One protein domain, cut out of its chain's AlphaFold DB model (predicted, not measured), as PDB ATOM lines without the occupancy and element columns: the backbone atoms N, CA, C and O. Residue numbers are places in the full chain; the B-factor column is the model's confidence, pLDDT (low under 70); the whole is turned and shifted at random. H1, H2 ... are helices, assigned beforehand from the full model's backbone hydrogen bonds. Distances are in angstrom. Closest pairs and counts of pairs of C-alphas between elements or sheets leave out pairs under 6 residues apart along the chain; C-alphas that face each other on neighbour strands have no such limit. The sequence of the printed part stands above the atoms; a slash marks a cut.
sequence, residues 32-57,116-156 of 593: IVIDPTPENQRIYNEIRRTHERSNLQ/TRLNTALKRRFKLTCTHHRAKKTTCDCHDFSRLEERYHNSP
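AT A GLANCE: This is residues 32 to 57 and 116 to 156 of the 593 residues of an uncharacterized protein of Hypoxylon sp. CI-4A (UniProt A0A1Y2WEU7). The long helix H1 forms one side of a flat outline, with H2 packed on its residues 43 to 51 and H4 crossing its residues 40 to 45. Small H3 lies beyond H2, touching no helix. The 67 printed residues, with four named helices in the order H1 to H4 and no named strand, are all helix in class and only just compact, close to loose: radius of gyration of the C-alphas 12.6 A, spans 40 by 29 by 15 A.

HOW THE PARTS SIT: H1, residues 38 to 57, touches H2, residues 116 to 125, closest at the C-alphas of His 51 and Leu 118, 6.8 A, at a steep tilt of 39 degrees, opposite ways. H1 touches H4, residues 146 to 153, closest at the C-alphas of Gln 41 and Leu 148, 6.0 A. H3, residues 131 to 136, is apart from H1, H2 and H4. Every O i to N i+4 pair in H1, H2, H3 and H4 is within hydrogen-bond range.

IN THESE COORDINATES: H1 measures 28.4 A from C-alpha 38 (18.058, 303.170, 26.686); H2 14.2 A; H3 8.7 A; H4 10.7 A, to C-alpha 153 (8.877, 291.815, 29.276).

THE WHOLE: Residues 58 to 115 are not printed; C-alphas 57 and 116 are 18.2 A apart. No link printed whole is long. Residues 138, 139 and 156 have pLDDT under 70.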
ATOM      1  N   ILE A  32       0.966 311.419  29.650       81.38
ATOM      2  CA  ILE A  32       2.300 311.642  29.112       81.38
ATOM      3  C   ILE A  32       2.986 310.279  29.098       81.38
ATOM      4  O   ILE A  32       3.402 309.777  30.146       81.38
ATOM      5  N   VAL A  33       3.046 309.668  27.918       83.69
ATOM      6  CA  VAL A  33       3.774 308.419  27.691       83.69
ATOM      7  C   VAL A  33       5.265 308.714  27.771       83.69
ATOM      8  O   VAL A  33       5.745 309.662  27.152       83.69
ATOM      9  N   ILE A  34       5.994 307.929  28.558       85.12
ATOM     10  CA  ILE A  34       7.450 308.048  28.641       85.12
ATOM     11  C   ILE A  34       8.073 307.158  27.585       85.12
ATOM     12  O   ILE A  34       7.828 305.950  27.555       85.12
ATOM     13  N   ASP A  35       8.906 307.760  26.744       85.56
ATOM     14  CA  ASP A  35       9.559 307.021  25.680       85.56
ATOM     15  C   ASP A  35      10.657 306.087  26.212       85.56
ATOM     16  O   ASP A  35      11.406 306.447  27.138       85.56
ATOM     17  N   PRO A  36      10.778 304.886  25.618       81.19
ATOM     18  CA  PRO A  36      11.747 303.879  26.014       81.19
ATOM     19  C   PRO A  36      13.138 304.207  25.458       81.19
ATOM     20  O   PRO A  36      13.676 303.480  24.624       81.19
ATOM     21  N   THR A  37      13.741 305.301  25.919       87.56
ATOM     22  CA  THR A  37      15.173 305.552  25.702       87.56
ATOM     23  C   THR A  37      16.001 304.498  26.454       87.56
ATOM     24  O   THR A  37      15.515 303.932  27.441       87.56
ATOM     25  N   PRO A  38      17.231 304.176  26.014       85.69
ATOM     26  CA  PRO A  38      18.058 303.170  26.686       85.69
ATOM     27  C   PRO A  38      18.316 303.513  28.161       85.69
ATOM     28  O   PRO A  38      18.270 302.630  29.021       85.69
ATOM     29  N   GLU A  39      18.481 304.794  28.486       86.38
ATOM     30  CA  GLU A  39      18.632 305.282  29.857       86.38
ATOM     31  C   GLU A  39      17.340 305.096  30.656       86.38
ATOM     32  O   GLU A  39      17.374 304.602  31.786       86.38
ATOM     33  N   ASN A  40      16.184 305.425  30.067       88.81
ATOM     34  CA  ASN A  40      14.901 305.272  30.745       88.81
ATOM     35  C   ASN A  40      14.567 303.802  30.989       88.81
ATOM     36  O   ASN A  40      14.108 303.445  32.074       88.81
ATOM     37  N   GLN A  41      14.857 302.935  30.023       90.12
ATOM     38  CA  GLN A  41      14.679 301.498  30.180       90.12
ATOM     39  C   GLN A  41      15.605 300.940  31.262       90.12
ATOM     40  O   GLN A  41      15.174 300.115  32.065       90.12
ATOM     41  N   ARG A  42      16.858 301.407  31.347       90.31
ATOM     42  CA  ARG A  42      17.791 301.001  32.410       90.31
ATOM     43  C   ARG A  42      17.250 301.360  33.794       90.31
ATOM     44  O   ARG A  42      17.221 300.498  34.670       90.31
ATOM     45  N   ILE A  43      16.777 302.596  33.964       89.06
ATOM     46  CA  ILE A  43      16.173 303.078  35.215       89.06
ATOM     47  C   ILE A  43      14.921 302.260  35.557       89.06
ATOM     48  O   ILE A  43      14.758 301.828  36.699       89.06
ATOM     49  N   TYR A  44      14.056 302.014  34.570       91.38
ATOM     50  CA  TYR A  44      12.853 301.203  34.736       91.38
ATOM     51  C   TYR A  44      13.201 299.787  35.223       91.38
ATOM     52  O   TYR A  44      12.704 299.346  36.259       91.38
ATOM     53  N   ASN A  45      14.127 299.113  34.535       91.19
ATOM     54  CA  ASN A  45      14.563 297.754  34.853       91.19
ATOM     55  C   ASN A  45      15.194 297.662  36.253       91.19
ATOM     56  O   ASN A  45      14.926 296.714  36.985       91.19
ATOM     57  N   GLU A  46      16.023 298.635  36.647       92.31
ATOM     58  CA  GLU A  46      16.651 298.674  37.975       92.31
ATOM     59  C   GLU A  46      15.603 298.776  39.093       92.31
ATOM     60  O   GLU A  46      15.634 298.017  40.070       92.31
ATOM     61  N   ILE A  47      14.639 299.686  38.932       91.19
ATOM     62  CA  ILE A  47      13.570 299.909  39.910       91.19
ATOM     63  C   ILE A  47      12.664 298.681  39.986       91.19
ATOM     64  O   ILE A  47      12.296 298.268  41.088       91.19
ATOM     65  N   ARG A  48      12.337 298.077  38.839       90.38
ATOM     66  CA  ARG A  48      11.492 296.888  38.763       90.38
ATOM     67  C   ARG A  48      12.131 295.688  39.463       90.38
ATOM     68  O   ARG A  48      11.511 295.133  40.367       90.38
ATOM     69  N   ARG A  49      13.404 295.389  39.176       89.81
ATOM     70  CA  ARG A  49      14.156 294.319  39.862       89.81
ATOM     71  C   ARG A  49      14.275 294.557  41.367       89.81
ATOM     72  O   ARG A  49      14.145 293.627  42.158       89.81
ATOM     73  N   THR A  50      14.522 295.800  41.787       88.12
ATOM     74  CA  THR A  50      14.596 296.145  43.219       88.12
ATOM     75  C   THR A  50      13.247 295.931  43.903       88.12
ATOM     76  O   THR A  50      13.187 295.404  45.014       88.12
ATOM     77  N   HIS A  51      12.158 296.311  43.232       88.69
ATOM     78  CA  HIS A  51      10.807 296.110  43.732       88.69
ATOM     79  C   HIS A  51      10.461 294.617  43.854       88.69
ATOM     80  O   HIS A  51       9.989 294.195  44.907       88.69
ATOM     81  N   GLU A  52      10.766 293.808  42.840       87.62
ATOM     82  CA  GLU A  52      10.582 292.350  42.862       87.62
ATOM     83  C   GLU A  52      11.391 291.687  43.983       87.62
ATOM     84  O   GLU A  52      10.829 290.927  44.770       87.62
ATOM     85  N   ARG A  53      12.665 292.065  44.153       88.56
ATOM     86  CA  ARG A  53      13.495 291.597  45.276       88.56
ATOM     87  C   ARG A  53      12.876 291.949  46.629       88.56
ATOM     88  O   ARG A  53      12.838 291.107  47.519       88.56
ATOM     89  N   SER A  54      12.364 293.172  46.784       82.19
ATOM     90  CA  SER A  54      11.707 293.589  48.028       82.19
ATOM     91  C   SER A  54      10.403 292.833  48.290       82.19
ATOM     92  O   SER A  54      10.095 292.540  49.443       82.19
ATOM     93  N   ASN A  55       9.667 292.475  47.232       83.94
ATOM     94  CA  ASN A  55       8.444 291.691  47.344       83.94
ATOM     95  C   ASN A  55       8.766 290.263  47.806       83.94
ATOM     96  O   ASN A  55       8.196 289.794  48.787       83.94
ATOM     97  N   LEU A  56       9.762 289.622  47.183       83.19
ATOM     98  CA  LEU A  56      10.269 288.312  47.602       83.19
ATOM     99  C   LEU A  56      10.748 288.330  49.060       83.19
ATOM    100  O   LEU A  56      10.363 287.466  49.840       83.19
ATOM    101  N   GLN A  57      11.504 289.353  49.467       79.31
ATOM    102  CA  GLN A  57      11.958 289.491  50.852       79.31
ATOM    103  C   GLN A  57      10.789 289.670  51.834       79.31
ATOM    104  O   GLN A  57      10.817 289.103  52.924       79.31
ATOM    105  N   THR A 116       1.318 300.967  43.299       83.06
ATOM    106  CA  THR A 116       1.430 302.404  43.584       83.06
ATOM    107  C   THR A 116       2.803 302.767  44.156       83.06
ATOM    108  O   THR A 116       3.304 303.863  43.874       83.06
ATOM    109  N   ARG A 117       3.479 301.852  44.867       83.88
ATOM    110  CA  ARG A 117       4.892 301.986  45.271       83.88
ATOM    111  C   ARG A 117       5.820 302.027  44.063       83.88
ATOM    112  O   ARG A 117       6.626 302.956  43.984       83.88
ATOM    113  N   LEU A 118       5.667 301.094  43.122       86.69
ATOM    114  CA  LEU A 118       6.452 301.056  41.887       86.69
ATOM    115  C   LEU A 118       6.277 302.355  41.087       86.69
ATOM    116  O   LEU A 118       7.250 303.059  40.820       86.69
ATOM    117  N   ASN A 119       5.031 302.746  40.812       87.00
ATOM    118  CA  ASN A 119       4.727 303.980  40.086       87.00
ATOM    119  C   ASN A 119       5.264 305.233  40.792       87.00
ATOM    120  O   ASN A 119       5.708 306.181  40.142       87.00
ATOM    121  N   THR A 120       5.248 305.259  42.125       84.00
ATOM    122  CA  THR A 120       5.824 306.367  42.898       84.00
ATOM    123  C   THR A 120       7.350 306.393  42.796       84.00
ATOM    124  O   THR A 120       7.928 307.474  42.668       84.00
ATOM    125  N   ALA A 121       8.010 305.233  42.839       85.75
ATOM    126  CA  ALA A 121       9.458 305.125  42.682       85.75
ATOM    127  C   ALA A 121       9.904 305.576  41.282       85.75
ATOM    128  O   ALA A 121      10.816 306.399  41.178       85.75
ATOM    129  N   LEU A 122       9.198 305.135  40.236       88.81
ATOM    130  CA  LEU A 122       9.428 305.558  38.853       88.81
ATOM    131  C   LEU A 122       9.264 307.073  38.704       88.81
ATOM    132  O   LEU A 122      10.183 307.751  38.248       88.81
ATOM    133  N   LYS A 123       8.157 307.645  39.194       87.56
ATOM    134  CA  LYS A 123       7.923 309.102  39.150       87.56
ATOM    135  C   LYS A 123       9.034 309.900  39.828       87.56
ATOM    136  O   LYS A 123       9.465 310.919  39.296       87.56
ATOM    137  N   ARG A 124       9.526 309.439  40.983       83.81
ATOM    138  CA  ARG A 124      10.637 310.093  41.697       83.81
ATOM    139  C   ARG A 124      11.946 310.011  40.917       83.81
ATOM    140  O   ARG A 124      12.652 311.010  40.836       83.81
ATOM    141  N   ARG A 125      12.260 308.847  40.344       86.56
ATOM    142  CA  ARG A 125      13.515 308.606  39.616       86.56
ATOM    143  C   ARG A 125      13.573 309.347  38.283       86.56
ATOM    144  O   ARG A 125      14.590 309.964  37.995       86.56
ATOM    145  N   PHE A 126      12.461 309.404  37.557       84.75
ATOM    146  CA  PHE A 126      12.322 310.216  36.345       84.75
ATOM    147  C   PHE A 126      12.075 311.708  36.621       84.75
ATOM    148  O   PHE A 126      11.875 312.478  35.688       84.75
ATOM    149  N   LYS A 127      12.065 312.133  37.896       85.88
ATOM    150  CA  LYS A 127      11.782 313.517  38.325       85.88
ATOM    151  C   LYS A 127      10.481 314.078  37.726       85.88
ATOM    152  O   LYS A 127      10.344 315.283  37.510       85.88
ATOM    153  N   LEU A 128       9.500 313.206  37.497       81.88
ATOM    154  CA  LEU A 128       8.220 313.562  36.901       81.88
ATOM    155  C   LEU A 128       7.367 314.258  37.950       81.88
ATOM    156  O   LEU A 128       6.793 313.633  38.850       81.88
ATOM    157  N   THR A 129       7.311 315.580  37.856       76.75
ATOM    158  CA  THR A 129       6.478 316.392  38.735       76.75
ATOM    159  C   THR A 129       5.184 316.747  38.019       76.75
ATOM    160  O   THR A 129       5.180 317.360  36.961       76.75
ATOM    161  N   CYS A 130       4.056 316.372  38.618       80.88
ATOM    162  CA  CYS A 130       2.759 316.875  38.186       80.88
ATOM    163  C   CYS A 130       2.333 317.988  39.138       80.88
ATOM    164  O   CYS A 130       1.884 317.725  40.256       80.88
ATOM    165  N   THR A 131       2.485 319.237  38.704       76.94
ATOM    166  CA  THR A 131       2.099 320.430  39.476       76.94
ATOM    167  C   THR A 131       0.613 320.405  39.841       76.94
ATOM    168  O   THR A 131       0.257 320.663  40.991       76.94
ATOM    169  N   HIS A 132      -0.241 319.972  38.909       74.25
ATOM    170  CA  HIS A 132      -1.690 319.879  39.090       74.25
ATOM    171  C   HIS A 132      -2.101 318.896  40.206       74.25
ATOM    172  O   HIS A 132      -2.836 319.264  41.124       74.25
ATOM    173  N   HIS A 133      -1.592 317.659  40.188       76.44
ATOM    174  CA  HIS A 133      -1.924 316.658  41.213       76.44
ATOM    175  C   HIS A 133      -1.172 316.886  42.536       76.44
ATOM    176  O   HIS A 133      -1.696 316.556  43.601       76.44
ATOM    177  N   ARG A 134       0.011 317.521  42.499       75.69
ATOM    178  CA  ARG A 134       0.739 317.955  43.704       75.69
ATOM    179  C   ARG A 134      -0.051 319.003  44.487       75.69
ATOM    180  O   ARG A 134      -0.151 318.881  45.705       75.69
ATOM    181  N   ALA A 135      -0.640 319.986  43.803       73.75
ATOM    182  CA  ALA A 135      -1.474 321.011  44.431       73.75
ATOM    183  C   ALA A 135      -2.743 320.413  45.067       73.75
ATOM    184  O   ALA A 135      -3.113 320.779  46.181       73.75
ATOM    185  N   LYS A 136      -3.363 319.431  44.399       74.38
ATOM    186  CA  LYS A 136      -4.590 318.764  44.863       74.38
ATOM    187  C   LYS A 136      -4.363 317.659  45.905       74.38
ATOM    188  O   LYS A 136      -5.333 317.144  46.448       74.38
ATOM    189  N   LYS A 137      -3.108 317.300  46.219       73.31
ATOM    190  CA  LYS A 137      -2.739 316.169  47.105       73.31
ATOM    191  C   LYS A 137      -3.400 314.837  46.708       73.31
ATOM    192  O   LYS A 137      -3.617 313.972  47.553       73.31
ATOM    193  N   THR A 138      -3.701 314.667  45.427       69.12
ATOM    194  CA  THR A 138      -4.314 313.462  44.854       69.12
ATOM    195  C   THR A 138      -3.244 312.563  44.237       69.12
ATOM    196  O   THR A 138      -2.178 313.040  43.837       69.12
ATOM    197  N   THR A 139      -3.518 311.264  44.118       66.12
ATOM    198  CA  THR A 139      -2.657 310.331  43.377       66.12
ATOM    199  C   THR A 139      -2.534 310.791  41.925       66.12
ATOM    200  O   THR A 139      -3.529 310.931  41.221       66.12
ATOM    201  N   CYS A 140      -1.311 311.097  41.487       74.25
ATOM    202  CA  CYS A 140      -1.046 311.522  40.116       74.25
ATOM    203  C   CYS A 140      -1.039 310.302  39.197       74.25
ATOM    204  O   CYS A 140      -0.251 309.394  39.449       74.25
ATOM    205  N   ASP A 141      -1.825 310.322  38.124       76.19
ATOM    206  CA  ASP A 141      -1.834 309.291  37.073       76.19
ATOM    207  C   ASP A 141      -1.572 309.881  35.671       76.19
ATOM    208  O   ASP A 141      -2.042 309.398  34.649       76.19
ATOM    209  N   CYS A 142      -0.828 310.992  35.625       83.19
ATOM    210  CA  CYS A 142      -0.508 311.700  34.380       83.19
ATOM    211  C   CYS A 142       0.577 311.040  33.533       83.19
ATOM    212  O   CYS A 142       0.780 311.485  32.412       83.19
ATOM    213  N   HIS A 143       1.320 310.079  34.075       84.19
ATOM    214  CA  HIS A 143       2.475 309.491  33.401       84.19
ATOM    215  C   HIS A 143       2.208 308.022  33.147       84.19
ATOM    216  O   HIS A 143       1.850 307.305  34.083       84.19
ATOM    217  N   ASP A 144       2.395 307.612  31.898       85.06
ATOM    218  CA  ASP A 144       2.194 306.245  31.446       85.06
ATOM    219  C   ASP A 144       3.550 305.567  31.207       85.06
ATOM    220  O   ASP A 144       4.382 306.058  30.439       85.06
ATOM    221  N   PHE A 145       3.764 304.449  31.899       88.56
ATOM    222  CA  PHE A 145       4.976 303.632  31.825       88.56
ATOM    223  C   PHE A 145       4.785 302.367  30.970       88.56
ATOM    224  O   PHE A 145       5.704 301.556  30.897       88.56
ATOM    225  N   SER A 146       3.632 302.189  30.312       88.31
ATOM    226  CA  SER A 146       3.277 300.952  29.595       88.31
ATOM    227  C   SER A 146       4.314 300.549  28.542       88.31
ATOM    228  O   SER A 146       4.660 299.378  28.443       88.31
ATOM    229  N   ARG A 147       4.904 301.517  27.824       87.75
ATOM    230  CA  ARG A 147       5.976 301.249  26.844       87.75
ATOM    231  C   ARG A 147       7.270 300.720  27.469       87.75
ATOM    232  O   ARG A 147       7.983 299.940  26.845       87.75
ATOM    233  N   LEU A 148       7.590 301.153  28.690       87.81
ATOM    234  CA  LEU A 148       8.764 300.671  29.423       87.81
ATOM    235  C   LEU A 148       8.517 299.267  29.999       87.81
ATOM    236  O   LEU A 148       9.431 298.444  30.004       87.81
ATOM    237  N   GLU A 149       7.284 298.985  30.437       89.00
ATOM    238  CA  GLU A 149       6.847 297.655  30.887       89.00
ATOM    239  C   GLU A 149       6.893 296.635  29.741       89.00
ATOM    240  O   GLU A 149       7.482 295.567  29.881       89.00
ATOM    241  N   GLU A 150       6.340 296.986  28.579       88.12
ATOM    242  CA  GLU A 150       6.338 296.136  27.386       88.12
ATOM    243  C   GLU A 150       7.766 295.740  26.984       88.12
ATOM    244  O   GLU A 150       8.074 294.564  26.787       88.12
ATOM    245  N   ARG A 151       8.693 296.705  26.963       83.44
ATOM    246  CA  ARG A 151      10.103 296.439  26.653       83.44
ATOM    247  C   ARG A 151      10.830 295.661  27.754       83.44
ATOM    248  O   ARG A 151      11.788 294.951  27.455       83.44
ATOM    249  N   TYR A 152      10.397 295.772  29.009       85.88
ATOM    250  CA  TYR A 152      10.939 294.965  30.101       85.88
ATOM    251  C   TYR A 152      10.575 293.485  29.939       85.88
ATOM    252  O   TYR A 152      11.453 292.635  30.105       85.88
ATOM    253  N   HIS A 153       9.331 293.182  29.553       83.62
ATOM    254  CA  HIS A 153       8.877 291.815  29.276       83.62
ATOM    255  C   HIS A 153       9.484 291.225  28.000       83.62
ATOM    256  O   HIS A 153       9.810 290.042  27.972       83.62
ATOM    257  N   ASN A 154       9.708 292.057  26.982       81.19
ATOM    258  CA  ASN A 154      10.310 291.635  25.715       81.19
ATOM    259  C   ASN A 154      11.849 291.535  25.766       81.19
ATOM    260  O   ASN A 154      12.477 291.200  24.763       81.19
ATOM    261  N   SER A 155      12.483 291.848  26.903       74.56
ATOM    262  CA  SER A 155      13.936 291.751  27.055       74.56
ATOM    263  C   SER A 155      14.355 290.326  27.449       74.56
ATOM    264  O   SER A 155      13.883 289.825  28.474       74.56
ATOM    265  N   PRO A 156      15.305 289.690  26.734       57.03
ATOM    266  CA  PRO A 156      15.764 288.328  27.039       57.03
ATOM    267  C   PRO A 156      16.415 288.209  28.429       57.03
ATOM    268  O   PRO A 156      16.454 287.134  29.017       57.03
TER     269      PRO A 156